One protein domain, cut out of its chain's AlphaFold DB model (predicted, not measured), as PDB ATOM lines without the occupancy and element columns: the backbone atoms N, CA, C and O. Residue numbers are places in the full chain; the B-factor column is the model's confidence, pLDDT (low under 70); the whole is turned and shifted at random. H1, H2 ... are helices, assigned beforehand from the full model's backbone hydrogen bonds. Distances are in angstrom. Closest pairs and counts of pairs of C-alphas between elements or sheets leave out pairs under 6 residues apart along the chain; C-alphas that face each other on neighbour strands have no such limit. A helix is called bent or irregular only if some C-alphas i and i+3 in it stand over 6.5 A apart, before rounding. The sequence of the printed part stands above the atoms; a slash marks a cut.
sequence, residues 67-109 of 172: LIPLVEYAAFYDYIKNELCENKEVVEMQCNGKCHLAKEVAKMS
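What this domain is: This is residues 67 to 109 of the 172 residues of an uncharacterized protein of Formosa agariphila (strain DSM 15362 / KCTC 12365 / LMG 23005 / KMM 3901) (UniProt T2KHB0). Two short helices, H1 and H3, lie side by side and run opposite ways, and a third, H2, stands crosswise to both at one end of the pair, where H1 ends and H3 begins. Past H2, the long link between H2 and H3, residues 85 to 97, swings out as a loop, and residues 89 to 94 of it stick out free. The printed part has 43 residues with three named helices in the order H1, H2, H3 and no named strand; its class is all helix. It is compact, with a radius of gyration of the C-alphas of 10.2 A and spans of 28 by 21 by 13 A.

Where its parts are: H1 covers residues 67 to 75, beginning at C-alpha 67 at (-47.260, -32.876, -25.276), and is 12.4 A from first to last C-alpha. H2 covers residues 77 to 84 and is 10.0 A long; it is neither bent nor irregular, but only just: C-alphas 81 and 84 are 6.2 A apart. H3, residues 98 to 107, is 14.3 A long and ends at C-alpha 107 at (-49.819, -26.095, -13.998).

How they stand to each other: H1 and H3 touch, with the C-alphas of Pro 69 and Glu 104 closest at 6.4 A. They run opposite ways at a shallow tilt of 25 degrees. H2 is close to H1 but not clearly touching; the closest C-alphas, of Tyr 73 and Ile 80, are 7.0 A apart, and the lines are about perpendicular at 88 degrees. H2 is also close to H3 but not clearly touching, with the C-alphas of Leu 84 and His 100 closest at 6.9 A and an angle of 81 degrees, about perpendicular. In H1, H2 and H3 every O i to N i+4 pair is within hydrogen-bond range.

The domain as a whole: The two C-alphas farthest apart, of Val 91 and Ser 109, are 29.3 A from each other. The printed part has no cut. The link from H1 to H2 is tight, and the link from H2 to H3, residues 85 to 97, is long. The mean pLDDT of the printed part is 86.4, and residues 91 and 109 are under 70.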
ATOM      1  N   LEU A  67     -48.204 -31.753 -25.271       87.56
ATOM      2  CA  LEU A  67     -47.260 -32.876 -25.276       87.56
ATOM      3  C   LEU A  67     -45.880 -32.507 -24.717       87.56
ATOM      4  O   LEU A  67     -45.107 -33.403 -24.384       87.56
ATOM      5  N   ILE A  68     -45.578 -31.214 -24.568       87.62
ATOM      6  CA  ILE A  68     -44.296 -30.716 -24.046       87.62
ATOM      7  C   ILE A  68     -43.871 -31.384 -22.719       87.62
ATOM      8  O   ILE A  68     -42.752 -31.900 -22.677       87.62
ATOM      9  N   PRO A  69     -44.716 -31.479 -21.668       89.44
ATOM     10  CA  PRO A  69     -44.271 -32.011 -20.377       89.44
ATOM     11  C   PRO A  69     -44.014 -33.525 -20.435       89.44
ATOM     12  O   PRO A  69     -43.196 -34.053 -19.685       89.44
ATOM     13  N   LEU A  70     -44.668 -34.236 -21.360       89.94
ATOM     14  CA  LEU A  70     -44.429 -35.661 -21.596       89.94
ATOM     15  C   LEU A  70     -43.088 -35.892 -22.298       89.94
ATOM     16  O   LEU A  70     -42.361 -36.819 -21.946       89.94
ATOM     17  N   VAL A  71     -42.760 -35.048 -23.281       91.94
ATOM     18  CA  VAL A  71     -41.476 -35.106 -23.992       91.94
ATOM     19  C   VAL A  71     -40.326 -34.790 -23.039       91.94
ATOM     20  O   VAL A  71     -39.334 -35.513 -23.032       91.94
ATOM     21  N   GLU A  72     -40.474 -33.768 -22.197       90.88
ATOM     22  CA  GLU A  72     -39.477 -33.409 -21.186       90.88
ATOM     23  C   GLU A  72     -39.273 -34.535 -20.164       90.88
ATOM     24  O   GLU A  72     -38.138 -34.904 -19.859       90.88
ATOM     25  N   TYR A  73     -40.366 -35.163 -19.718       92.69
ATOM     26  CA  TYR A  73     -40.301 -36.326 -18.837       92.69
ATOM     27  C   TYR A  73     -39.564 -37.513 -19.462       92.69
ATOM     28  O   TYR A  73     -38.787 -38.175 -18.780       92.69
ATOM     29  N   ALA A  74     -39.782 -37.784 -20.750       92.19
ATOM     30  CA  ALA A  74     -39.107 -38.875 -21.447       92.19
ATOM     31  C   ALA A  74     -37.622 -38.572 -21.713       92.19
ATOM     32  O   ALA A  74     -36.781 -39.452 -21.544       92.19
ATOM     33  N   ALA A  75     -37.293 -37.339 -22.109       94.56
ATOM     34  CA  ALA A  75     -35.926 -36.932 -22.427       94.56
ATOM     35  C   ALA A  75     -35.031 -36.843 -21.182       94.56
ATOM     36  O   ALA A  75     -33.855 -37.199 -21.244       94.56
ATOM     37  N   PHE A  76     -35.588 -36.405 -20.049       94.38
ATOM     38  CA  PHE A  76     -34.858 -36.205 -18.795       94.38
ATOM     39  C   PHE A  76     -35.325 -37.147 -17.683       94.38
ATOM     40  O   PHE A  76     -35.262 -36.801 -16.504       94.38
ATOM     41  N   TYR A  77     -35.779 -38.349 -18.047       92.69
ATOM     42  CA  TYR A  77     -36.361 -39.311 -17.109       92.69
ATOM     43  C   TYR A  77     -35.458 -39.593 -15.901       92.69
ATOM     44  O   TYR A  77     -35.915 -39.508 -14.760       92.69
ATOM     45  N   ASP A  78     -34.172 -39.868 -16.135       92.25
ATOM     46  CA  ASP A  78     -33.226 -40.193 -15.061       92.25
ATOM     47  C   ASP A  78     -33.007 -39.010 -14.116       92.25
ATOM     48  O   ASP A  78     -33.014 -39.177 -12.898       92.25
ATOM     49  N   TYR A  79     -32.887 -37.800 -14.660       93.38
ATOM     50  CA  TYR A  79     -32.746 -36.581 -13.866       93.38
ATOM     51  C   TYR A  79     -34.011 -36.298 -13.046       93.38
ATOM     52  O   TYR A  79     -33.945 -36.059 -11.843       93.38
ATOM     53  N   ILE A  80     -35.190 -36.411 -13.657       92.81
ATOM     54  CA  ILE A  80     -36.462 -36.172 -12.967       92.81
ATOM     55  C   ILE A  80     -36.680 -37.208 -11.860       92.81
ATOM     56  O   ILE A  80     -37.108 -36.864 -10.757       92.81
ATOM     57  N   LYS A  81     -36.358 -38.476 -12.124       91.62
ATOM     58  CA  LYS A  81     -36.456 -39.555 -11.139       91.62
ATOM     59  C   LYS A  81     -35.466 -39.370  -9.984       91.62
ATOM     60  O   LYS A  81     -35.863 -39.526  -8.831       91.62
ATOM     61  N   ASN A  82     -34.207 -39.054 -10.278       88.81
ATOM     62  CA  ASN A  82     -33.131 -39.073  -9.286       88.81
ATOM     63  C   ASN A  82     -32.949 -37.748  -8.549       88.81
ATOM     64  O   ASN A  82     -32.495 -37.776  -7.410       88.81
ATOM     65  N   GLU A  83     -33.364 -36.619  -9.129       89.69
ATOM     66  CA  GLU A  83     -33.169 -35.281  -8.556       89.69
ATOM     67  C   GLU A  83     -34.497 -34.625  -8.150       89.69
ATOM     68  O   GLU A  83     -34.636 -34.228  -6.996       89.69
ATOM     69  N   LEU A  84     -35.517 -34.610  -9.019       89.06
ATOM     70  CA  LEU A  84     -36.759 -33.843  -8.786       89.06
ATOM     71  C   LEU A  84     -37.892 -34.627  -8.097       89.06
ATOM     72  O   LEU A  84     -38.852 -34.029  -7.612       89.06
ATOM     73  N   CYS A  85     -37.825 -35.958  -8.058       89.25
ATOM     74  CA  CYS A  85     -38.858 -36.787  -7.435       89.25
ATOM     75  C   CYS A  85     -38.858 -36.623  -5.904       89.25
ATOM     76  O   CYS A  85     -37.883 -36.950  -5.240       89.25
ATOM     77  N   GLU A  86     -39.966 -36.185  -5.309       87.00
ATOM     78  CA  GLU A  86     -40.060 -36.055  -3.841       87.00
ATOM     79  C   GLU A  86     -40.244 -37.410  -3.130       87.00
ATOM     80  O   GLU A  86     -39.750 -37.615  -2.028       87.00
ATOM     81  N   ASN A  87     -40.869 -38.387  -3.795       84.69
ATOM     82  CA  ASN A  87     -41.195 -39.697  -3.217       84.69
ATOM     83  C   ASN A  87     -40.122 -40.767  -3.505       84.69
ATOM     84  O   ASN A  87     -40.460 -41.901  -3.843       84.69
ATOM     85  N   LYS A  88     -38.830 -40.415  -3.432       78.62
ATOM     86  CA  LYS A  88     -37.716 -41.359  -3.686       78.62
ATOM     87  C   LYS A  88     -37.635 -42.470  -2.637       78.62
ATOM     88  O   LYS A  88     -37.296 -43.601  -2.968       78.62
ATOM     89  N   GLU A  89     -37.954 -42.143  -1.388       74.62
ATOM     90  CA  GLU A  89     -37.728 -43.014  -0.226       74.62
ATOM     91  C   GLU A  89     -38.868 -44.018   0.008       74.62
ATOM     92  O   GLU A  89     -38.690 -45.019   0.699       74.62
ATOM     93  N   VAL A  90     -40.029 -43.809  -0.627       74.38
ATOM     94  CA  VAL A  90     -41.182 -44.717  -0.528       74.38
ATOM     95  C   VAL A  90     -41.157 -45.711  -1.689       74.38
ATOM     96  O   VAL A  90     -41.846 -45.553  -2.700       74.38
ATOM     97  N   VAL A  91     -40.338 -46.756  -1.535       65.56
ATOM     98  CA  VAL A  91     -40.122 -47.816  -2.543       65.56
ATOM     99  C   VAL A  91     -41.434 -48.493  -2.971       65.56
ATOM    100  O   VAL A  91     -41.593 -48.862  -4.138       65.56
ATOM    101  N   GLU A  92     -42.403 -48.595  -2.059       70.44
ATOM    102  CA  GLU A  92     -43.714 -49.215  -2.297       70.44
ATOM    103  C   GLU A  92     -44.546 -48.482  -3.363       70.44
ATOM    104  O   GLU A  92     -45.336 -49.107  -4.068       70.44
ATOM    105  N   MET A  93     -44.343 -47.170  -3.540       75.50
ATOM    106  CA  MET A  93     -45.157 -46.353  -4.448       75.50
ATOM    107  C   MET A  93     -44.665 -46.335  -5.900       75.50
ATOM    108  O   MET A  93     -45.379 -45.825  -6.764       75.50
ATOM    109  N   GLN A  94     -43.464 -46.855  -6.196       82.06
ATOM    110  CA  GLN A  94     -42.917 -46.944  -7.565       82.06
ATOM    111  C   GLN A  94     -43.102 -45.643  -8.389       82.06
ATOM    112  O   GLN A  94     -43.429 -45.670  -9.582       82.06
ATOM    113  N   CYS A  95     -42.911 -44.480  -7.744       88.38
ATOM    114  CA  CYS A  95     -43.302 -43.180  -8.297       88.38
ATOM    115  C   CYS A  95     -42.551 -42.846  -9.590       88.38
ATOM    116  O   CYS A  95     -43.168 -42.412 -10.560       88.38
ATOM    117  N   ASN A  96     -41.235 -43.087  -9.636       88.31
ATOM    118  CA  ASN A  96     -40.413 -42.894 -10.835       88.31
ATOM    119  C   ASN A  96     -40.573 -41.493 -11.469       88.31
ATOM    120  O   ASN A  96     -40.713 -41.361 -12.683       88.31
ATOM    121  N   GLY A  97     -40.646 -40.436 -10.652       89.38
ATOM    122  CA  GLY A  97     -40.797 -39.060 -11.140       89.38
ATOM    123  C   GLY A  97     -42.192 -38.689 -11.667       89.38
ATOM    124  O   GLY A  97     -42.383 -37.567 -12.131       89.38
ATOM    125  N   LYS A  98     -43.196 -39.577 -11.575       89.12
ATOM    126  CA  LYS A  98     -44.580 -39.284 -12.008       89.12
ATOM    127  C   LYS A  98     -45.218 -38.124 -11.234       89.12
ATOM    128  O   LYS A  98     -46.077 -37.440 -11.780       89.12
ATOM    129  N   CYS A  99     -44.800 -37.882  -9.987       90.69
ATOM    130  CA  CYS A  99     -45.267 -36.737  -9.199       90.69
ATOM    131  C   CYS A  99     -44.878 -35.395  -9.837       90.69
ATOM    132  O   CYS A  99     -45.689 -34.474  -9.859       90.69
ATOM    133  N   HIS A 100     -43.678 -35.303 -10.417       90.88
ATOM    134  CA  HIS A 100     -43.221 -34.111 -11.126       90.88
ATOM    135  C   HIS A 100     -44.045 -33.878 -12.395       90.88
ATOM    136  O   HIS A 100     -44.588 -32.795 -12.591       90.88
ATOM    137  N   LEU A 101     -44.224 -34.924 -13.210       90.75
ATOM    138  CA  LEU A 101     -45.053 -34.852 -14.415       90.75
ATOM    139  C   LEU A 101     -46.495 -34.427 -14.094       90.75
ATOM    140  O   LEU A 101     -47.058 -33.587 -14.789       90.75
ATOM    141  N   ALA A 102     -47.086 -34.967 -13.025       88.94
ATOM    142  CA  ALA A 102     -48.432 -34.594 -12.597       88.94
ATOM    143  C   ALA A 102     -48.536 -33.111 -12.200       88.94
ATOM    144  O   ALA A 102     -49.529 -32.466 -12.537       88.94
ATOM    145  N   LYS A 103     -47.513 -32.558 -11.530       88.44
ATOM    146  CA  LYS A 103     -47.446 -31.126 -11.195       88.44
ATOM    147  C   LYS A 103     -47.337 -30.259 -12.451       88.44
ATOM    148  O   LYS A 103     -48.060 -29.276 -12.555       88.44
ATOM    149  N   GLU A 104     -46.495 -30.631 -13.415       88.19
ATOM    150  CA  GLU A 104     -46.359 -29.887 -14.678       88.19
ATOM    151  C   GLU A 104     -47.648 -29.906 -15.513       88.19
ATOM    152  O   GLU A 104     -48.061 -28.876 -16.040       88.19
ATOM    153  N   VAL A 105     -48.356 -31.038 -15.566       87.69
ATOM    154  CA  VAL A 105     -49.657 -31.134 -16.255       87.69
ATOM    155  C   VAL A 105     -50.747 -30.319 -15.542       87.69
ATOM    156  O   VAL A 105     -51.583 -29.702 -16.205       87.69
ATOM    157  N   ALA A 106     -50.738 -30.275 -14.205       86.44
ATOM    158  CA  ALA A 106     -51.671 -29.452 -13.431       86.44
ATOM    159  C   ALA A 106     -51.436 -27.948 -13.659       86.44
ATOM    160  O   ALA A 106     -52.388 -27.226 -13.936       86.44
ATOM    161  N   LYS A 107     -50.175 -27.493 -13.681       83.00
ATOM    162  CA  LYS A 107     -49.819 -26.095 -13.998       83.00
ATOM    163  C   LYS A 107     -50.305 -25.638 -15.376       83.00
ATOM    164  O   LYS A 107     -50.583 -24.462 -15.554       83.00
ATOM    165  N   MET A 108     -50.399 -26.545 -16.353       72.94
ATOM    166  CA  MET A 108     -50.955 -26.228 -17.679       72.94
ATOM    167  C   MET A 108     -52.481 -26.085 -17.682       72.94
ATOM    168  O   MET A 108     -53.027 -25.543 -18.637       72.94
ATOM    169  N   SER A 109     -53.160 -26.606 -16.658       67.19
ATOM    170  CA  SER A 109     -54.622 -26.578 -16.530       67.19
ATOM    171  C   SER A 109     -55.112 -25.466 -15.596       67.19
ATOM    172  O   SER A 109     -56.237 -24.995 -15.749       67.19
TER     173      SER A 109